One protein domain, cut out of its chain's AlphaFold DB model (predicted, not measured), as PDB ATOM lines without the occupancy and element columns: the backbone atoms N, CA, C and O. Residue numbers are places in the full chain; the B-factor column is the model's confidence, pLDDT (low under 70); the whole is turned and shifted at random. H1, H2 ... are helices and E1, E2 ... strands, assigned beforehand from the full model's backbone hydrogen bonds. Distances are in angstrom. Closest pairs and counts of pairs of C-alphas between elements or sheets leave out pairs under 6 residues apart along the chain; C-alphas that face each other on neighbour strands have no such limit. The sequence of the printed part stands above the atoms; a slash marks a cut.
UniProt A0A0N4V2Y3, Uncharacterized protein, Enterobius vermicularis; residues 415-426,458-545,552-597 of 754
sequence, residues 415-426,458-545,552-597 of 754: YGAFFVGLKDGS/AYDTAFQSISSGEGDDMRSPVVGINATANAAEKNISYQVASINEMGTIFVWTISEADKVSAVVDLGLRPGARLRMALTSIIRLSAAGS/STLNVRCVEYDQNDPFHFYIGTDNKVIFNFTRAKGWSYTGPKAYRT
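What this domain is: This is residues 415 to 426, 458 to 545 and 552 to 597 of the 754 residues of an uncharacterized protein of Enterobius vermicularis (UniProt A0A0N4V2Y3). Two twisted four-stranded sheets, E2 to E5 and E6 to E9, come together along their edge strands E2 and E6 and fan away from there, a sandwich only partly face to face. E1 runs beside E2 on the side away from E6, and the long loop of residues 513 to 529 makes one end of the longest axis, with E9 at the other. The 146 printed residues hold E1, H1 and then E2 to E9; both sheets are antiparallel, in the orders E2 E3 E4 E5 and E6 E7 E8 E9. The class is mostly strand, though under half of the residues are in named elements. The whole is compact, with a radius of gyration of the C-alphas of 16.2 A and spans of 52 by 37 by 21 A.

How they stand to each other: E1, residues 417 to 422, pairs with no named strand; its closest C-alphas to E2, residues 478 to 483, are those of Gly 421 and Val 478, 5.2 A apart. H1, residues 464 to 467, is not on either sheet; it is too short for an O i to N i+4 pair, and its one O i to N i+3 pair is not within hydrogen-bond range. E2, E3 at residues 494 to 500, E4 at 504 to 512 and E5 at 530 to 539 form a meander, each strand the antiparallel neighbour of the one before. Within hydrogen-bond range are N 482 and O 497 at 2.9 A, N 506 and O 498 at 2.8 A, and N 533 and O 509 at 2.9 A. E5 bends by 51 degrees at residue 535. E6, residues 556 to 561, E7, 568 to 573, E8, 577 to 582, and E9, 594 to 596, form the second meander, with N 570 and O 560 at 2.8 A, N 579 and O 571 at 2.9 A, and N 595 and O 578 at 2.9 A. The closest C-alphas of E2 and E6 are those of Gly 480 and Val 559, 5.8 A apart, while E4 is apart from E7 and E5 from E8.

Where its parts are: E1 begins with C-alpha 417 at (170.285, 50.498, 101.739) and is 16.2 A long. E3 is 20.6 A, E4 25.8 A and E5 26.4 A long. E9 ends with C-alpha 596 at (138.936, 43.576, 85.568).

The domain as a whole: The C-alphas of Val 516 and Thr 597 are the two farthest apart, 53.9 A. Residues 427 to 457 and 546 to 551 are not printed; the C-alpha gaps are 13.8 A and 8.1 A. The links E4 to E5 and E8 to E9 are long. Mean pLDDT of the printed part is 81.1, and 34 residues are under 70, among them 485 to 492 and 584 to 590.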
ATOM      1  N   TYR A 415     173.159  48.203 107.335       69.12
ATOM      2  CA  TYR A 415     173.864  49.139 106.452       69.12
ATOM      3  C   TYR A 415     173.038  50.401 106.153       69.12
ATOM      4  O   TYR A 415     173.582  51.480 105.952       69.12
ATOM      5  N   GLY A 416     171.708  50.276 106.132       84.81
ATOM      6  CA  GLY A 416     170.831  51.231 105.459       84.81
ATOM      7  C   GLY A 416     171.070  51.168 103.949       84.81
ATOM      8  O   GLY A 416     172.133  51.544 103.472       84.81
ATOM      9  N   ALA A 417     170.106  50.679 103.179       91.75
ATOM     10  CA  ALA A 417     170.285  50.498 101.739       91.75
ATOM     11  C   ALA A 417     169.209  51.243 100.951       91.75
ATOM     12  O   ALA A 417     168.050  51.284 101.365       91.75
ATOM     13  N   PHE A 418     169.588  51.812  99.808       95.19
ATOM     14  CA  PHE A 418     168.646  52.369  98.840       95.19
ATOM     15  C   PHE A 418     168.768  51.604  97.522       95.19
ATOM     16  O   PHE A 418     169.794  51.679  96.844       95.19
ATOM     17  N   PHE A 419     167.729  50.840  97.191       96.25
ATOM     18  CA  PHE A 419     167.632  50.034  95.975       96.25
ATOM     19  C   PHE A 419     166.834  50.783  94.924       96.25
ATOM     20  O   PHE A 419     165.800  51.376  95.234       96.25
ATOM     21  N   VAL A 420     167.305  50.752  93.682       97.69
ATOM     22  CA  VAL A 420     166.804  51.636  92.632       97.69
ATOM     23  C   VAL A 420     166.708  50.885  91.310       97.69
ATOM     24  O   VAL A 420     167.673  50.254  90.893       97.69
ATOM     25  N   GLY A 421     165.546  50.944  90.659       97.81
ATOM     26  CA  GLY A 421     165.302  50.359  89.338       97.81
ATOM     27  C   GLY A 421     165.368  51.422  88.242       97.81
ATOM     28  O   GLY A 421     164.742  52.483  88.369       97.81
ATOM     29  N   LEU A 422     166.128  51.144  87.182       97.25
ATOM     30  CA  LEU A 422     166.453  52.091  86.113       97.25
ATOM     31  C   LEU A 422     165.684  51.796  84.812       97.25
ATOM     32  O   LEU A 422     165.118  50.718  84.600       97.25
ATOM     33  N   LYS A 423     165.643  52.784  83.915       95.75
ATOM     34  CA  LYS A 423     164.923  52.709  82.633       95.75
ATOM     35  C   LYS A 423     165.586  51.846  81.557       95.75
ATOM     36  O   LYS A 423     164.944  51.595  80.544       95.75
ATOM     37  N   ASP A 424     166.793  51.350  81.793       93.56
ATOM     38  CA  ASP A 424     167.488  50.360  80.954       93.56
ATOM     39  C   ASP A 424     167.297  48.903  81.421       93.56
ATOM     40  O   ASP A 424     167.900  47.998  80.852       93.56
ATOM     41  N   GLY A 425     166.484  48.670  82.459       93.75
ATOM     42  CA  GLY A 425     166.236  47.344  83.035       93.75
ATOM     43  C   GLY A 425     167.195  46.934  84.156       93.75
ATOM     44  O   GLY A 425     166.902  45.982  84.883       93.75
ATOM     45  N   SER A 426     168.284  47.675  84.377       95.00
ATOM     46  CA  SER A 426     169.171  47.444  85.516       95.00
ATOM     47  C   SER A 426     168.552  47.897  86.844       95.00
ATOM     48  O   SER A 426     167.692  48.777  86.930       95.00
ATOM     49  N   ALA A 458     177.095  50.620  95.476       94.88
ATOM     50  CA  ALA A 458     177.828  49.477  96.012       94.88
ATOM     51  C   ALA A 458     177.675  48.252  95.094       94.88
ATOM     52  O   ALA A 458     178.642  47.518  94.885       94.88
ATOM     53  N   TYR A 459     176.484  48.080  94.507       95.50
ATOM     54  CA  TYR A 459     176.184  47.023  93.545       95.50
ATOM     55  C   TYR A 459     175.424  47.558  92.322       95.50
ATOM     56  O   TYR A 459     174.522  48.388  92.468       95.50
ATOM     57  N   ASP A 460     175.753  47.042  91.141       95.25
ATOM     58  CA  ASP A 460     175.084  47.294  89.861       95.25
ATOM     59  C   ASP A 460     174.786  45.951  89.164       95.25
ATOM     60  O   ASP A 460     175.587  45.021  89.215       95.25
ATOM     61  N   THR A 461     173.625  45.816  88.525       94.75
ATOM     62  CA  THR A 461     173.207  44.586  87.824       94.75
ATOM     63  C   THR A 461     173.319  44.674  86.298       94.75
ATOM     64  O   THR A 461     173.113  43.658  85.631       94.75
ATOM     65  N   ALA A 462     173.697  45.824  85.725       91.38
ATOM     66  CA  ALA A 462     173.748  46.052  84.275       91.38
ATOM     67  C   ALA A 462     174.586  45.009  83.506       91.38
ATOM     68  O   ALA A 462     174.244  44.648  82.375       91.38
ATOM     69  N   PHE A 463     175.626  44.445  84.136       87.19
ATOM     70  CA  PHE A 463     176.456  43.367  83.578       87.19
ATOM     71  C   PHE A 463     175.653  42.115  83.166       87.19
ATOM     72  O   PHE A 463     176.044  41.406  82.236       87.19
ATOM     73  N   GLN A 464     174.504  41.854  83.799       83.94
ATOM     74  CA  GLN A 464     173.667  40.681  83.514       83.94
ATOM     75  C   GLN A 464     172.980  40.771  82.146       83.94
ATOM     76  O   GLN A 464     172.704  39.740  81.530       83.94
ATOM     77  N   SER A 465     172.803  41.985  81.613       77.62
ATOM     78  CA  SER A 465     172.344  42.224  80.236       77.62
ATOM     79  C   SER A 465     173.395  41.873  79.164       77.62
ATOM     80  O   SER A 465     173.084  41.899  77.970       77.62
ATOM     81  N   ILE A 466     174.629  41.556  79.581       74.19
ATOM     82  CA  ILE A 466     175.768  41.181  78.726       74.19
ATOM     83  C   ILE A 466     176.058  39.677  78.844       74.19
ATOM     84  O   ILE A 466     176.342  39.029  77.841       74.19
ATOM     85  N   SER A 467     175.963  39.106  80.051       66.31
ATOM     86  CA  SER A 467     176.229  37.677  80.295       66.31
ATOM     87  C   SER A 467     175.056  36.741  79.972       66.31
ATOM     88  O   SER A 467     175.260  35.534  79.862       66.31
ATOM     89  N   SER A 468     173.832  37.262  79.841       58.72
ATOM     90  CA  SER A 468     172.624  36.456  79.605       58.72
ATOM     91  C   SER A 468     172.304  36.316  78.117       58.72
ATOM     92  O   SER A 468     172.074  37.310  77.433       58.72
ATOM     93  N   GLY A 469     172.186  35.075  77.627       54.41
ATOM     94  CA  GLY A 469     171.695  34.798  76.267       54.41
ATOM     95  C   GLY A 469     170.222  35.183  76.046       54.41
ATOM     96  O   GLY A 469     169.821  35.465  74.923       54.41
ATOM     97  N   GLU A 470     169.426  35.259  77.117       55.00
ATOM     98  CA  GLU A 470     168.022  35.710  77.116       55.00
ATOM     99  C   GLU A 470     167.919  37.241  77.323       55.00
ATOM    100  O   GLU A 470     167.239  37.727  78.225       55.00
ATOM    101  N   GLY A 471     168.671  38.015  76.532       56.28
ATOM    102  CA  GLY A 471     169.034  39.404  76.857       56.28
ATOM    103  C   GLY A 471     167.934  40.480  76.835       56.28
ATOM    104  O   GLY A 471     168.183  41.567  77.355       56.28
ATOM    105  N   ASP A 472     166.748  40.231  76.268       67.81
ATOM    106  CA  ASP A 472     165.713  41.271  76.085       67.81
ATOM    107  C   ASP A 472     164.933  41.602  77.373       67.81
ATOM    108  O   ASP A 472     164.698  42.778  77.671       67.81
ATOM    109  N   ASP A 473     164.582  40.602  78.193       76.44
ATOM    110  CA  ASP A 473     163.878  40.844  79.465       76.44
ATOM    111  C   ASP A 473     164.718  41.742  80.388       76.44
ATOM    112  O   ASP A 473     164.222  42.709  80.965       76.44
ATOM    113  N   MET A 474     166.017  41.456  80.493       81.50
ATOM    114  CA  MET A 474     166.952  42.171  81.373       81.50
ATOM    115  C   MET A 474     167.267  43.604  80.913       81.50
ATOM    116  O   MET A 474     167.918  44.337  81.650       81.50
ATOM    117  N   ARG A 475     166.812  44.005  79.716       87.50
ATOM    118  CA  ARG A 475     166.938  45.367  79.164       87.50
ATOM    119  C   ARG A 475     165.620  46.147  79.162       87.50
ATOM    120  O   ARG A 475     165.568  47.302  78.744       87.50
ATOM    121  N   SER A 476     164.532  45.505  79.583       91.75
ATOM    122  CA  SER A 476     163.206  46.118  79.630       91.75
ATOM    123  C   SER A 476     163.077  46.993  80.885       91.75
ATOM    124  O   SER A 476     163.463  46.527  81.958       91.75
ATOM    125  N   PRO A 477     162.524  48.220  80.809       95.25
ATOM    126  CA  PRO A 477     162.540  49.175  81.918       95.25
ATOM    127  C   PRO A 477     162.011  48.601  83.235       95.25
ATOM    128  O   PRO A 477     160.946  47.981  83.247       95.25
ATOM    129  N   VAL A 478     162.687  48.861  84.358       96.69
ATOM    130  CA  VAL A 478     162.142  48.501  85.676       96.69
ATOM    131  C   VAL A 478     160.940  49.404  85.979       96.69
ATOM    132  O   VAL A 478     160.998  50.624  85.799       96.69
ATOM    133  N   VAL A 479     159.827  48.806  86.404       95.88
ATOM    134  CA  VAL A 479     158.575  49.503  86.751       95.88
ATOM    135  C   VAL A 479     158.375  49.557  88.265       95.88
ATOM    136  O   VAL A 479     157.837  50.538  88.779       95.88
ATOM    137  N   GLY A 480     158.835  48.537  88.991       94.94
ATOM    138  CA  GLY A 480     158.723  48.466  90.443       94.94
ATOM    139  C   GLY A 480     159.921  47.786  91.101       94.94
ATOM    140  O   GLY A 480     160.530  46.886  90.523       94.94
ATOM    141  N   ILE A 481     160.242  48.217  92.324       94.50
ATOM    142  CA  ILE A 481     161.210  47.569  93.210       94.50
ATOM    143  C   ILE A 481     160.721  47.656  94.665       94.50
ATOM    144  O   ILE A 481     160.276  48.719  95.096       94.50
ATOM    145  N   ASN A 482     160.786  46.552  95.413       92.12
ATOM    146  CA  ASN A 482     160.411  46.479  96.829       92.12
ATOM    147  C   ASN A 482     161.296  45.473  97.589       92.12
ATOM    148  O   ASN A 482     161.855  44.556  96.990       92.12
ATOM    149  N   ALA A 483     161.414  45.624  98.906       88.69
ATOM    150  CA  ALA A 483     162.241  44.781  99.766       88.69
ATOM    151  C   ALA A 483     161.405  44.003 100.787       88.69
ATOM    152  O   ALA A 483     160.388  44.486 101.275       88.69
ATOM    153  N   THR A 484     161.878  42.828 101.201       77.50
ATOM    154  CA  THR A 484     161.175  41.973 102.174       77.50
ATOM    155  C   THR A 484     161.343  42.403 103.632       77.50
ATOM    156  O   THR A 484     161.220  41.592 104.549       77.50
ATOM    157  N   ALA A 485     161.739  43.650 103.859       58.66
ATOM    158  CA  ALA A 485     162.559  44.014 104.999       58.66
ATOM    159  C   ALA A 485     161.811  44.852 106.046       58.66
ATOM    160  O   ALA A 485     162.158  46.006 106.297       58.66
ATOM    161  N   ASN A 486     160.910  44.201 106.788       48.94
ATOM    162  CA  ASN A 486     160.765  44.507 108.216       48.94
ATOM    163  C   ASN A 486     162.013  43.979 108.957       48.94
ATOM    164  O   ASN A 486     161.947  43.036 109.741       48.94
ATOM    165  N   ALA A 487     163.181  44.574 108.687       50.50
ATOM    166  CA  ALA A 487     164.482  44.176 109.238       50.50
ATOM    167  C   ALA A 487     164.683  44.634 110.703       50.50
ATOM    168  O   ALA A 487     165.762  45.066 111.099       50.50
ATOM    169  N   ALA A 488     163.619  44.539 111.507       47.31
ATOM    170  CA  ALA A 488     163.657  44.697 112.961       47.31
ATOM    171  C   ALA A 488     164.194  43.434 113.665       47.31
ATOM    172  O   ALA A 488     164.657  43.504 114.802       47.31
ATOM    173  N   GLU A 489     164.147  42.283 112.989       45.75
ATOM    174  CA  GLU A 489     164.713  41.018 113.459       45.75
ATOM    175  C   GLU A 489     166.119  40.776 112.891       45.75
ATOM    176  O   GLU A 489     166.506  41.335 111.865       45.75
ATOM    177  N   LYS A 490     166.898  39.928 113.574       51.12
ATOM    178  CA  LYS A 490     168.368  39.795 113.461       51.12
ATOM    179  C   LYS A 490     168.882  39.143 112.158       51.12
ATOM    180  O   LYS A 490     169.990  38.611 112.137       51.12
ATOM    181  N   ASN A 491     168.099  39.155 111.083       53.22
ATOM    182  CA  ASN A 491     168.443  38.497 109.824       53.22
ATOM    183  C   ASN A 491     169.550  39.261 109.079       53.22
ATOM    184  O   ASN A 491     169.403  40.430 108.724       53.22
ATOM    185  N   ILE A 492     170.669  38.572 108.836       59.59
ATOM    186  CA  ILE A 492     171.864  39.117 108.167       59.59
ATOM    187  C   ILE A 492     171.613  39.338 106.663       59.59
ATOM    188  O   ILE A 492     172.233  40.211 106.054       59.59
ATOM    189  N   SER A 493     170.677  38.585 106.082       72.44
ATOM    190  CA  SER A 493     170.220  38.704 104.699       72.44
ATOM    191  C   SER A 493     168.713  38.968 104.624       72.44
ATOM    192  O   SER A 493     167.931  38.555 105.480       72.44
ATOM    193  N   TYR A 494     168.305  39.666 103.570       86.00
ATOM    194  CA  TYR A 494     166.910  39.912 103.197       86.00
ATOM    195  C   TYR A 494     166.794  39.844 101.671       86.00
ATOM    196  O   TYR A 494     167.809  39.742 100.980       86.00
ATOM    197  N   GLN A 495     165.580  39.866 101.123       89.69
ATOM    198  CA  GLN A 495     165.381  39.823  99.674       89.69
ATOM    199  C   GLN A 495     164.830  41.148  99.140       89.69
ATOM    200  O   GLN A 495     164.212  41.931  99.861       89.69
ATOM    201  N   VAL A 496     165.084  41.403  97.861       92.06
ATOM    202  CA  VAL A 496     164.543  42.523  97.086       92.06
ATOM    203  C   VAL A 496     163.932  41.937  95.822       92.06
ATOM    204  O   VAL A 496     164.539  41.087  95.177       92.06
ATOM    205  N   ALA A 497     162.730  42.369  95.465       93.06
ATOM    206  CA  ALA A 497     162.100  42.046  94.197       93.06
ATOM    207  C   ALA A 497     162.099  43.281  93.299       93.06
ATOM    208  O   ALA A 497     161.678  44.350  93.737       93.06
ATOM    209  N   SER A 498     162.515  43.128  92.045       94.56
ATOM    210  CA  SER A 498     162.256  44.107  90.986       94.56
ATOM    211  C   SER A 498     161.412  43.485  89.878       94.56
ATOM    212  O   SER A 498     161.403  42.268  89.706       94.56
ATOM    213  N   ILE A 499     160.664  44.307  89.144       94.06
ATOM    214  CA  ILE A 499     159.796  43.872  88.043       94.06
ATOM    215  C   ILE A 499     159.908  44.833  86.860       94.06
ATOM    216  O   ILE A 499     159.863  46.054  87.040       94.06
ATOM    217  N   ASN A 500     160.074  44.278  85.659       94.12
ATOM    218  CA  ASN A 500     160.227  45.027  84.411       94.12
ATOM    219  C   ASN A 500     158.896  45.247  83.660       94.12
ATOM    220  O   ASN A 500     157.866  44.664  84.006       94.12
ATOM    221  N   GLU A 501     158.925  46.066  82.602       93.19
ATOM    222  CA  GLU A 501     157.749  46.334  81.754       93.19
ATOM    223  C   GLU A 501     157.178  45.043  81.132       93.19
ATOM    224  O   GLU A 501     155.968  44.906  81.027       93.19
ATOM    225  N   MET A 502     158.013  44.037  80.847       90.31
ATOM    226  CA  MET A 502     157.601  42.742  80.274       90.31
ATOM    227  C   MET A 502     156.947  41.766  81.277       90.31
ATOM    228  O   MET A 502     156.609  40.637  80.915       90.31
ATOM    229  N   GLY A 503     156.785  42.149  82.549       89.06
ATOM    230  CA  GLY A 503     156.189  41.285  83.575       89.06
ATOM    231  C   GLY A 503     157.100  40.156  84.069       89.06
ATOM    232  O   GLY A 503     156.614  39.128  84.545       89.06
ATOM    233  N   THR A 504     158.415  40.331  83.977       90.62
ATOM    234  CA  THR A 504     159.404  39.455  84.609       90.62
ATOM    235  C   THR A 504     159.813  40.030  85.961       90.62
ATOM    236  O   THR A 504     160.281  41.166  86.049       90.62
ATOM    237  N   ILE A 505     159.630  39.234  87.016       91.69
ATOM    238  CA  ILE A 505     160.024  39.548  88.392       91.69
ATOM    239  C   ILE A 505     161.381  38.896  88.674       91.69
ATOM    240  O   ILE A 505     161.526  37.678  88.548       91.69
ATOM    241  N   PHE A 506     162.351  39.691  89.108       92.12
ATOM    242  CA  PHE A 506     163.685  39.260  89.519       92.12
ATOM    243  C   PHE A 506     163.782  39.327  91.045       92.12
ATOM    244  O   PHE A 506     163.518  40.371  91.643       92.12
ATOM    245  N   VAL A 507     164.139  38.210  91.684       92.25
ATOM    246  CA  VAL A 507     164.301  38.122  93.142       92.25
ATOM    247  C   VAL A 507     165.777  38.060  93.501       92.25
ATOM    248  O   VAL A 507     166.461  37.056  93.275       92.25
ATOM    249  N   TRP A 508     166.238  39.132  94.125       92.81
ATOM    250  CA  TRP A 508     167.586  39.331  94.626       92.81
ATOM    251  C   TRP A 508     167.652  38.928  96.097       92.81
ATOM    252  O   TRP A 508     166.773  39.288  96.879       92.81
ATOM    253  N   THR A 509     168.701  38.216  96.496       91.56
ATOM    254  CA  THR A 509     169.072  38.056  97.905       91.56
ATOM    255  C   THR A 509     170.218  39.002  98.213       91.56
ATOM    256  O   THR A 509     171.224  39.025  97.503       91.56
ATOM    257  N   ILE A 510     170.040  39.799  99.260       91.06
ATOM    258  CA  ILE A 510     170.999  40.792  99.717       91.06
ATOM    259  C   ILE A 510     171.895  40.157 100.774       91.06
ATOM    260  O   ILE A 510     171.393  39.593 101.749       91.06
ATOM    261  N   SER A 511     173.209  40.255 100.589       87.88
ATOM    262  CA  SER A 511     174.200  39.763 101.547       87.88
ATOM    263  C   SER A 511     175.336  40.762 101.755       87.88
ATOM    264  O   SER A 511     175.534  41.692 100.974       87.88
ATOM    265  N   GLU A 512     176.104  40.530 102.815       84.81
ATOM    266  CA  GLU A 512     177.476  41.023 102.918       84.81
ATOM    267  C   GLU A 512     178.372  40.228 101.943       84.81
ATOM    268  O   GLU A 512     178.104  39.053 101.667       84.81
ATOM    269  N   ALA A 513     179.399  40.870 101.389       80.75
ATOM    270  CA  ALA A 513     180.478  40.237 100.638       80.75
ATOM    271  C   ALA A 513     181.745  40.151 101.500       80.75
ATOM    272  O   ALA A 513     182.196  41.153 102.065       80.75
ATOM    273  N   ASP A 514     182.345  38.962 101.564       71.38
ATOM    274  CA  ASP A 514     183.613  38.755 102.256       71.38
ATOM    275  C   ASP A 514     184.791  39.356 101.488       71.38
ATOM    276  O   ASP A 514     184.887  39.279 100.260       71.38
ATOM    277  N   LYS A 515     185.757  39.894 102.239       64.25
ATOM    278  CA  LYS A 515     186.956  40.570 101.708       64.25
ATOM    279  C   LYS A 515     187.906  39.660 100.913       64.25
ATOM    280  O   LYS A 515     188.891  40.156 100.377       64.25
ATOM    281  N   VAL A 516     187.651  38.350 100.886       56.62
ATOM    282  CA  VAL A 516     188.556  37.311 100.359       56.62
ATOM    283  C   VAL A 516     187.848  36.414  99.326       56.62
ATOM    284  O   VAL A 516     188.211  35.258  99.129       56.62
ATOM    285  N   SER A 517     186.820  36.929  98.637       57.03
ATOM    286  CA  SER A 517     186.237  36.229  97.485       57.03
ATOM    287  C   SER A 517     187.244  36.147  96.335       57.03
ATOM    288  O   SER A 517     187.554  37.153  95.701       57.03
ATOM    289  N   ALA A 518     187.698  34.934  96.008       55.16
ATOM    290  CA  ALA A 518     188.483  34.669  94.798       55.16
ATOM    291  C   ALA A 518     187.651  34.785  93.500       55.16
ATOM    292  O   ALA A 518     188.209  34.836  92.406       55.16
ATOM    293  N   VAL A 519     186.317  34.827  93.608       67.38
ATOM    294  CA  VAL A 519     185.408  35.047  92.477       67.38
ATOM    295  C   VAL A 519     185.177  36.546  92.301       67.38
ATOM    296  O   VAL A 519     184.689  37.213  93.217       67.38
ATOM    297  N   VAL A 520     185.490  37.058  91.107       77.75
ATOM    298  CA  VAL A 520     185.197  38.440  90.705       77.75
ATOM    299  C   VAL A 520     183.698  38.577  90.439       77.75
ATOM    300  O   VAL A 520     183.189  38.086  89.433       77.75
ATOM    301  N   ASP A 521     182.988  39.254  91.338       86.69
ATOM    302  CA  ASP A 521     181.595  39.640  91.124       86.69
ATOM    303  C   ASP A 521     181.547  40.936  90.302       86.69
ATOM    304  O   ASP A 521     181.905  42.003  90.796       86.69
ATOM    305  N   LEU A 522     181.131  40.834  89.036       87.25
ATOM    306  CA  LEU A 522     181.127  41.953  88.083       87.25
ATOM    307  C   LEU A 522     180.180  43.100  88.468       87.25
ATOM    308  O   LEU A 522     180.323  44.194  87.923       87.25
ATOM    309  N   GLY A 523     179.223  42.863  89.369       90.81
ATOM    310  CA  GLY A 523     178.315  43.897  89.861       90.81
ATOM    311  C   GLY A 523     178.799  44.621  91.112       90.81
ATOM    312  O   GLY A 523     178.331  45.721  91.396       90.81
ATOM    313  N   LEU A 524     179.727  44.031  91.872       92.88
ATOM    314  CA  LEU A 524     180.198  44.594  93.136       92.88
ATOM    315  C   LEU A 524     181.288  45.640  92.877       92.88
ATOM    316  O   LEU A 524     182.366  45.322  92.368       92.88
ATOM    317  N   ARG A 525     181.047  46.895  93.271       91.81
ATOM    318  CA  ARG A 525     182.065  47.948  93.155       91.81
ATOM    319  C   ARG A 525     183.289  47.591  94.019       91.81
ATOM    320  O   ARG A 525     183.113  47.211  95.177       91.81
ATOM    321  N   PRO A 526     184.535  47.788  93.537       88.00
ATOM    322  CA  PRO A 526     185.731  47.569  94.345       88.00
ATOM    323  C   PRO A 526     185.663  48.255  95.719       88.00
ATOM    324  O   PRO A 526     185.397  49.456  95.821       88.00
ATOM    325  N   GLY A 527     185.883  47.466  96.774       85.44
ATOM    326  CA  GLY A 527     185.830  47.896  98.175       85.44
ATOM    327  C   GLY A 527     184.435  47.930  98.819       85.44
ATOM    328  O   GLY A 527     184.364  48.052 100.042       85.44
ATOM    329  N   ALA A 528     183.350  47.799  98.049       90.19
ATOM    330  CA  ALA A 528     181.989  47.745  98.582       90.19
ATOM    331  C   ALA A 528     181.681  46.394  99.259       90.19
ATOM    332  O   ALA A 528     182.314  45.377  98.973       90.19
ATOM    333  N   ARG A 529     180.690  46.386 100.163       87.62
ATOM    334  CA  ARG A 529     180.288  45.198 100.951       87.62
ATOM    335  C   ARG A 529     178.863  44.716 100.675       87.62
ATOM    336  O   ARG A 529     178.583  43.543 100.897       87.62
ATOM    337  N   LEU A 530     177.971  45.592 100.214       90.38
ATOM    338  CA  LEU A 530     176.578  45.260  99.915       90.38
ATOM    339  C   LEU A 530     176.473  44.543  98.559       90.38
ATOM    340  O   LEU A 530     176.798  45.125  97.526       90.38
ATOM    341  N   ARG A 531     175.998  43.293  98.557       90.69
ATOM    342  CA  ARG A 531     175.923  42.421  97.373       90.69
ATOM    343  C   ARG A 531     174.481  42.048  97.026       90.69
ATOM    344  O   ARG A 531     173.695  41.765  97.929       90.69
ATOM    345  N   MET A 532     174.149  41.974  95.731       92.31
ATOM    346  CA  MET A 532     172.860  41.460  95.238       92.31
ATOM    347  C   MET A 532     173.050  40.162  94.437       92.31
ATOM    348  O   MET A 532     173.458  40.195  93.281       92.31
ATOM    349  N   ALA A 533     172.712  39.009  95.013       91.50
ATOM    350  CA  ALA A 533     172.712  37.738  94.286       91.50
ATOM    351  C   ALA A 533     171.338  37.482  93.643       91.50
ATOM    352  O   ALA A 533     170.327  37.478  94.346       91.50
ATOM    353  N   LEU A 534     171.270  37.227  92.330       91.62
ATOM    354  CA  LEU A 534     170.022  36.792  91.688       91.62
ATOM    355  C   LEU A 534     169.675  35.366  92.145       91.62
ATOM    356  O   LEU A 534     170.492  34.459  92.024       91.62
ATOM    357  N   THR A 535     168.463  35.163  92.665       91.19
ATOM    358  CA  THR A 535     168.021  33.867  93.227       91.19
ATOM    359  C   THR A 535     166.722  33.325  92.635       91.19
ATOM    360  O   THR A 535     166.404  32.154  92.832       91.19
ATOM    361  N   SER A 536     165.958  34.134  91.897       89.38
ATOM    362  CA  SER A 536     164.808  33.649  91.127       89.38
ATOM    363  C   SER A 536     164.449  34.612  89.997       89.38
ATOM    364  O   SER A 536     164.537  35.825  90.175       89.38
ATOM    365  N   ILE A 537     163.997  34.063  88.870       90.25
ATOM    366  CA  ILE A 537     163.356  34.797  87.774       90.25
ATOM    367  C   ILE A 537     161.951  34.213  87.620       90.25
ATOM    368  O   ILE A 537     161.797  32.998  87.491       90.25
ATOM    369  N   ILE A 538     160.922  35.060  87.643       87.88
ATOM    370  CA  ILE A 538     159.518  34.652  87.538       87.88
ATOM    371  C   ILE A 538     158.862  35.448  86.408       87.88
ATOM    372  O   ILE A 538     158.575  36.633  86.555       87.88
ATOM    373  N   ARG A 539     158.607  34.786  85.275       86.94
ATOM    374  CA  ARG A 539     157.954  35.379  84.097       86.94
ATOM    375  C   ARG A 539     156.432  35.235  84.196       86.94
ATOM    376  O   ARG A 539     155.920  34.114  84.285       86.94
ATOM    377  N   LEU A 540     155.693  36.344  84.176       78.88
ATOM    378  CA  LEU A 540     154.227  36.339  84.236       78.88
ATOM    379  C   LEU A 540     153.629  35.935  82.881       78.88
ATOM    380  O   LEU A 540     153.618  36.699  81.921       78.88
ATOM    381  N   SER A 541     153.099  34.714  82.798       63.31
ATOM    382  CA  SER A 541     152.514  34.206  81.555       63.31
ATOM    383  C   SER A 541     151.210  34.923  81.183       63.31
ATOM    384  O   SER A 541     150.231  34.899  81.935       63.31
ATOM    385  N   ALA A 542     151.142  35.430  79.948       52.88
ATOM    386  CA  ALA A 542     149.942  36.003  79.335       52.88
ATOM    387  C   ALA A 542     148.794  34.989  79.076       52.88
ATOM    388  O   ALA A 542     147.811  35.322  78.412       52.88
ATOM    389  N   ALA A 543     148.853  33.771  79.627       47.97
ATOM    390  CA  ALA A 543     147.807  32.745  79.523       47.97
ATOM    391  C   ALA A 543     146.428  33.171  80.084       47.97
ATOM    392  O   ALA A 543     145.418  32.535  79.784       47.97
ATOM    393  N   GLY A 544     146.361  34.247  80.881       48.66
ATOM    394  CA  GLY A 544     145.106  34.887  81.307       48.66
ATOM    395  C   GLY A 544     144.592  36.007  80.384       48.66
ATOM    396  O   GLY A 544     143.496  36.521  80.626       48.66
ATOM    397  N   SER A 545     145.375  36.394  79.370       45.84
ATOM    398  CA  SER A 545     145.135  37.545  78.487       45.84
ATOM    399  C   SER A 545     144.462  37.157  77.165       45.84
ATOM    400  O   SER A 545     143.453  37.761  76.801       45.84
ATOM    401  N   SER A 552     151.660  37.822  72.625       51.47
ATOM    402  CA  SER A 552     151.861  37.159  73.925       51.47
ATOM    403  C   SER A 552     152.567  38.015  74.984       51.47
ATOM    404  O   SER A 552     152.822  37.529  76.083       51.47
ATOM    405  N   THR A 553     152.909  39.260  74.659       64.56
ATOM    406  CA  THR A 553     153.628  40.201  75.526       64.56
ATOM    407  C   THR A 553     152.664  40.915  76.472       64.56
ATOM    408  O   THR A 553     151.711  41.554  76.026       64.56
ATOM    409  N   LEU A 554     152.917  40.809  77.775       79.19
ATOM    410  CA  LEU A 554     152.212  41.537  78.829       79.19
ATOM    411  C   LEU A 554     153.009  42.805  79.152       79.19
ATOM    412  O   LEU A 554     154.201  42.684  79.409       79.19
ATOM    413  N   ASN A 555     152.372  43.983  79.144       89.81
ATOM    414  CA  ASN A 555     153.074  45.243  79.386       89.81
ATOM    415  C   ASN A 555     152.605  45.902  80.699       89.81
ATOM    416  O   ASN A 555     151.485  46.411  80.814       89.81
ATOM    417  N   VAL A 556     153.469  45.852  81.712       93.69
ATOM    418  CA  VAL A 556     153.262  46.388  83.061       93.69
ATOM    419  C   VAL A 556     153.407  47.906  83.048       93.69
ATOM    420  O   VAL A 556     154.377  48.449  82.529       93.69
ATOM    421  N   ARG A 557     152.453  48.608  83.658       94.81
ATOM    422  CA  ARG A 557     152.432  50.078  83.730       94.81
ATOM    423  C   ARG A 557     152.675  50.613  85.135       94.81
ATOM    424  O   ARG A 557     153.344  51.630  85.291       94.81
ATOM    425  N   CYS A 558     152.164  49.918  86.145       94.81
ATOM    426  CA  CYS A 558     152.345  50.243  87.553       94.81
ATOM    427  C   CYS A 558     152.291  48.973  88.404       94.81
ATOM    428  O   CYS A 558     151.706  47.968  87.997       94.81
ATOM    429  N   VAL A 559     152.911  49.028  89.583       94.25
ATOM    430  CA  VAL A 559     152.927  47.928  90.549       94.25
ATOM    431  C   VAL A 559     152.774  48.486  91.958       94.25
ATOM    432  O   VAL A 559     153.458  49.443  92.317       94.25
ATOM    433  N   GLU A 560     151.903  47.859  92.739       92.25
ATOM    434  CA  GLU A 560     151.758  48.051  94.183       92.25
ATOM    435  C   GLU A 560     152.013  46.735  94.931       92.25
ATOM    436  O   GLU A 560     151.972  45.650  94.342       92.25
ATOM    437  N   TYR A 561     152.283  46.829  96.233       87.69
ATOM    438  CA  TYR A 561     152.710  45.700  97.068       87.69
ATOM    439  C   TYR A 561     151.827  45.569  98.306       87.69
ATOM    440  O   TYR A 561     151.395  46.576  98.870       87.69
ATOM    441  N   ASP A 562     151.599  44.342  98.776       81.88
ATOM    442  CA  ASP A 562     151.013  44.158 100.102       81.88
ATOM    443  C   ASP A 562     152.029  44.566 101.189       81.88
ATOM    444  O   ASP A 562     153.221  44.270 101.109       81.88
ATOM    445  N   GLN A 563     151.556  45.261 102.226       72.00
ATOM    446  CA  GLN A 563     152.402  45.724 103.334       72.00
ATOM    447  C   GLN A 563     152.836  44.580 104.272       72.00
ATOM    448  O   GLN A 563     153.721  44.773 105.107       72.00
ATOM    449  N   ASN A 564     152.212  43.404 104.148       71.94
ATOM    450  CA  ASN A 564     152.428  42.222 104.981       71.94
ATOM    451  C   ASN A 564     153.136  41.093 104.207       71.94
ATOM    452  O   ASN A 564     153.966  40.399 104.793       71.94
ATOM    453  N   ASP A 565     152.838  40.913 102.912       76.94
ATOM    454  CA  ASP A 565     153.594  40.029 102.007       76.94
ATOM    455  C   ASP A 565     154.344  40.860 100.940       76.94
ATOM    456  O   ASP A 565     153.761  41.253  99.930       76.94
ATOM    457  N   PRO A 566     155.657  41.096 101.105       71.56
ATOM    458  CA  PRO A 566     156.468  41.857 100.150       71.56
ATOM    459  C   PRO A 566     156.670  41.140  98.803       71.56
ATOM    460  O   PRO A 566     157.167  41.754  97.857       71.56
ATOM    461  N   PHE A 567     156.301  39.857  98.704       78.81
ATOM    462  CA  PHE A 567     156.216  39.098  97.457       78.81
ATOM    463  C   PHE A 567     154.776  38.962  96.934       78.81
ATOM    464  O   PHE A 567     154.543  38.147  96.036       78.81
ATOM    465  N   HIS A 568     153.830  39.751  97.451       86.50
ATOM    466  CA  HIS A 568     152.476  39.913  96.922       86.50
ATOM    467  C   HIS A 568     152.390  41.238  96.159       86.50
ATOM    468  O   HIS A 568     152.496  42.323  96.724       86.50
ATOM    469  N   PHE A 569     152.214  41.121  94.847       89.50
ATOM    470  CA  PHE A 569     152.227  42.196  93.868       89.50
ATOM    471  C   PHE A 569     150.829  42.370  93.258       89.50
ATOM    472  O   PHE A 569     150.183  41.394  92.851       89.50
ATOM    473  N   TYR A 570     150.416  43.624  93.118       92.44
ATOM    474  CA  TYR A 570     149.254  44.064  92.352       92.44
ATOM    475  C   TYR A 570     149.785  44.779  91.109       92.44
ATOM    476  O   TYR A 570     150.503  45.769  91.223       92.44
ATOM    477  N   ILE A 571     149.545  44.196  89.932       93.81
ATOM    478  CA  ILE A 571     150.307  44.497  88.710       93.81
ATOM    479  C   ILE A 571     149.361  44.998  87.619       93.81
ATOM    480  O   ILE A 571     148.707  44.199  86.937       93.81
ATOM    481  N   GLY A 572     149.294  46.316  87.459       94.00
ATOM    482  CA  GLY A 572     148.491  47.005  86.456       94.00
ATOM    483  C   GLY A 572     149.113  46.934  85.068       94.00
ATOM    484  O   GLY A 572     150.315  47.148  84.891       94.00
ATOM    485  N   THR A 573     148.284  46.639  84.066       92.12
ATOM    486  CA  THR A 573     148.730  46.422  82.683       92.12
ATOM    487  C   THR A 573     147.992  47.290  81.667       92.12
ATOM    488  O   THR A 573     146.888  47.796  81.903       92.12
ATOM    489  N   ASP A 574     148.591  47.395  80.485       89.75
ATOM    490  CA  ASP A 574     147.934  47.820  79.246       89.75
ATOM    491  C   ASP A 574     146.660  47.000  78.931       89.75
ATOM    492  O   ASP A 574     145.648  47.525  78.466       89.75
ATOM    493  N   ASN A 575     146.678  45.709  79.264       81.81
ATOM    494  CA  ASN A 575     145.658  44.710  78.950       81.81
ATOM    495  C   ASN A 575     144.409  44.742  79.861       81.81
ATOM    496  O   ASN A 575     143.719  43.729  80.006       81.81
ATOM    497  N   LYS A 576     144.044  45.908  80.421       84.12
ATOM    498  CA  LYS A 576     142.760  46.149  81.134       84.12
ATOM    499  C   LYS A 576     142.570  45.303  82.408       84.12
ATOM    500  O   LYS A 576     141.449  45.153  82.912       84.12
ATOM    501  N   VAL A 577     143.652  44.702  82.899       87.94
ATOM    502  CA  VAL A 577     143.671  43.734  83.998       87.94
ATOM    503  C   VAL A 577     144.766  44.101  84.989       87.94
ATOM    504  O   VAL A 577     145.886  44.418  84.594       87.94
ATOM    505  N   ILE A 578     144.435  44.009  86.275       91.81
ATOM    506  CA  ILE A 578     145.408  44.050  87.368       91.81
ATOM    507  C   ILE A 578     145.623  42.608  87.809       91.81
ATOM    508  O   ILE A 578     144.665  41.946  88.226       91.81
ATOM    509  N   PHE A 579     146.844  42.099  87.688       90.38
ATOM    510  CA  PHE A 579     147.174  40.748  88.133       90.38
ATOM    511  C   PHE A 579     147.468  40.741  89.633       90.38
ATOM    512  O   PHE A 579     148.195  41.591  90.136       90.38
ATOM    513  N   ASN A 580     146.892  39.763  90.328       89.62
ATOM    514  CA  ASN A 580     147.118  39.496  91.743       89.62
ATOM    515  C   ASN A 580     148.083  38.311  91.840       89.62
ATOM    516  O   ASN A 580     147.681  37.159  91.619       89.62
ATOM    517  N   PHE A 581     149.357  38.596  92.097       86.88
ATOM    518  CA  PHE A 581     150.419  37.598  92.118       86.88
ATOM    519  C   PHE A 581     151.092  37.556  93.489       86.88
ATOM    520  O   PHE A 581     151.605  38.568  93.946       86.88
ATOM    521  N   THR A 582     151.166  36.376  94.111       84.94
ATOM    522  CA  THR A 582     152.123  36.109  95.196       84.94
ATOM    523  C   THR A 582     153.017  34.929  94.838       84.94
ATOM    524  O   THR A 582     152.578  33.959  94.205       84.94
ATOM    525  N   ARG A 583     154.277  35.006  95.272       76.19
ATOM    526  CA  ARG A 583     155.261  33.921  95.181       76.19
ATOM    527  C   ARG A 583     154.841  32.689  95.995       76.19
ATOM    528  O   ARG A 583     155.147  31.570  95.584       76.19
ATOM    529  N   ALA A 584     154.135  32.873  97.113       68.06
ATOM    530  CA  ALA A 584     153.764  31.805  98.040       68.06
ATOM    531  C   ALA A 584     152.241  31.604  98.094       68.06
ATOM    532  O   ALA A 584     151.502  32.408  98.654       68.06
ATOM    533  N   LYS A 585     151.749  30.479  97.562       59.56
ATOM    534  CA  LYS A 585     150.320  30.102  97.616       59.56
ATOM    535  C   LYS A 585     149.950  29.500  98.979       59.56
ATOM    536  O   LYS A 585     149.573  28.334  99.065       59.56
ATOM    537  N   GLY A 586     150.130  30.289 100.036       52.09
ATOM    538  CA  GLY A 586     149.783  29.942 101.415       52.09
ATOM    539  C   GLY A 586     148.392  30.430 101.834       52.09
ATOM    540  O   GLY A 586     147.634  30.982 101.037       52.09
ATOM    541  N   TRP A 587     148.083  30.269 103.125       45.22
ATOM    542  CA  TRP A 587     146.831  30.724 103.757       45.22
ATOM    543  C   TRP A 587     146.630  32.255 103.685       45.22
ATOM    544  O   TRP A 587     145.509  32.740 103.795       45.22
ATOM    545  N   SER A 588     147.704  33.019 103.467       51.66
ATOM    546  CA  SER A 588     147.684  34.472 103.252       51.66
ATOM    547  C   SER A 588     147.130  34.906 101.889       51.66
ATOM    548  O   SER A 588     146.841  36.090 101.721       51.66
ATOM    549  N   TYR A 589     146.968  33.997 100.916       57.75
ATOM    550  CA  TYR A 589     146.491  34.368  99.583       57.75
ATOM    551  C   TYR A 589     145.063  34.924  99.633       57.75
ATOM    552  O   TYR A 589     144.090  34.188  99.812       57.75
ATOM    553  N   THR A 590     144.940  36.233  99.427       67.00
ATOM    554  CA  THR A 590     143.660  36.934  99.403       67.00
ATOM    555  C   THR A 590     143.293  37.371  97.986       67.00
ATOM    556  O   THR A 590     144.068  38.002  97.264       67.00
ATOM    557  N   GLY A 591     142.059  37.047  97.599       80.81
ATOM    558  CA  GLY A 591     141.398  37.647  96.445       80.81
ATOM    559  C   GLY A 591     141.394  36.856  95.133       80.81
ATOM    560  O   GLY A 591     141.878  35.728  95.047       80.81
ATOM    561  N   PRO A 592     140.801  37.440  94.075       84.75
ATOM    562  CA  PRO A 592     140.853  36.917  92.715       84.75
ATOM    563  C   PRO A 592     142.255  37.061  92.118       84.75
ATOM    564  O   PRO A 592     142.914  38.071  92.331       84.75
ATOM    565  N   LYS A 593     142.655  36.125  91.244       85.25
ATOM    566  CA  LYS A 593     143.921  36.173  90.474       85.25
ATOM    567  C   LYS A 593     144.060  37.388  89.542       85.25
ATOM    568  O   LYS A 593     145.158  37.686  89.083       85.25
ATOM    569  N   ALA A 594     142.945  38.030  89.200       88.38
ATOM    570  CA  ALA A 594     142.885  39.136  88.257       88.38
ATOM    571  C   ALA A 594     141.661  40.020  88.542       88.38
ATOM    572  O   ALA A 594     140.537  39.512  88.606       88.38
ATOM    573  N   TYR A 595     141.873  41.328  88.645       91.25
ATOM    574  CA  TYR A 595     140.815  42.340  88.712       91.25
ATOM    575  C   TYR A 595     140.574  42.914  87.311       91.25
ATOM    576  O   TYR A 595     141.523  43.115  86.551       91.25
ATOM    577  N   ARG A 596     139.309  43.152  86.934       88.88
ATOM    578  CA  ARG A 596     138.936  43.576  85.568       88.88
ATOM    579  C   ARG A 596     138.209  44.919  85.565       88.88
ATOM    580  O   ARG A 596     137.223  45.083  86.283       88.88
ATOM    581  N   THR A 597     138.601  45.822  84.664       86.31
ATOM    582  CA  THR A 597     138.005  47.162  84.450       86.31
ATOM    583  C   THR A 597     136.618  47.135  83.769       86.31
ATOM    584  O   THR A 597     136.278  48.012  82.981       86.31
TER     585      THR A 597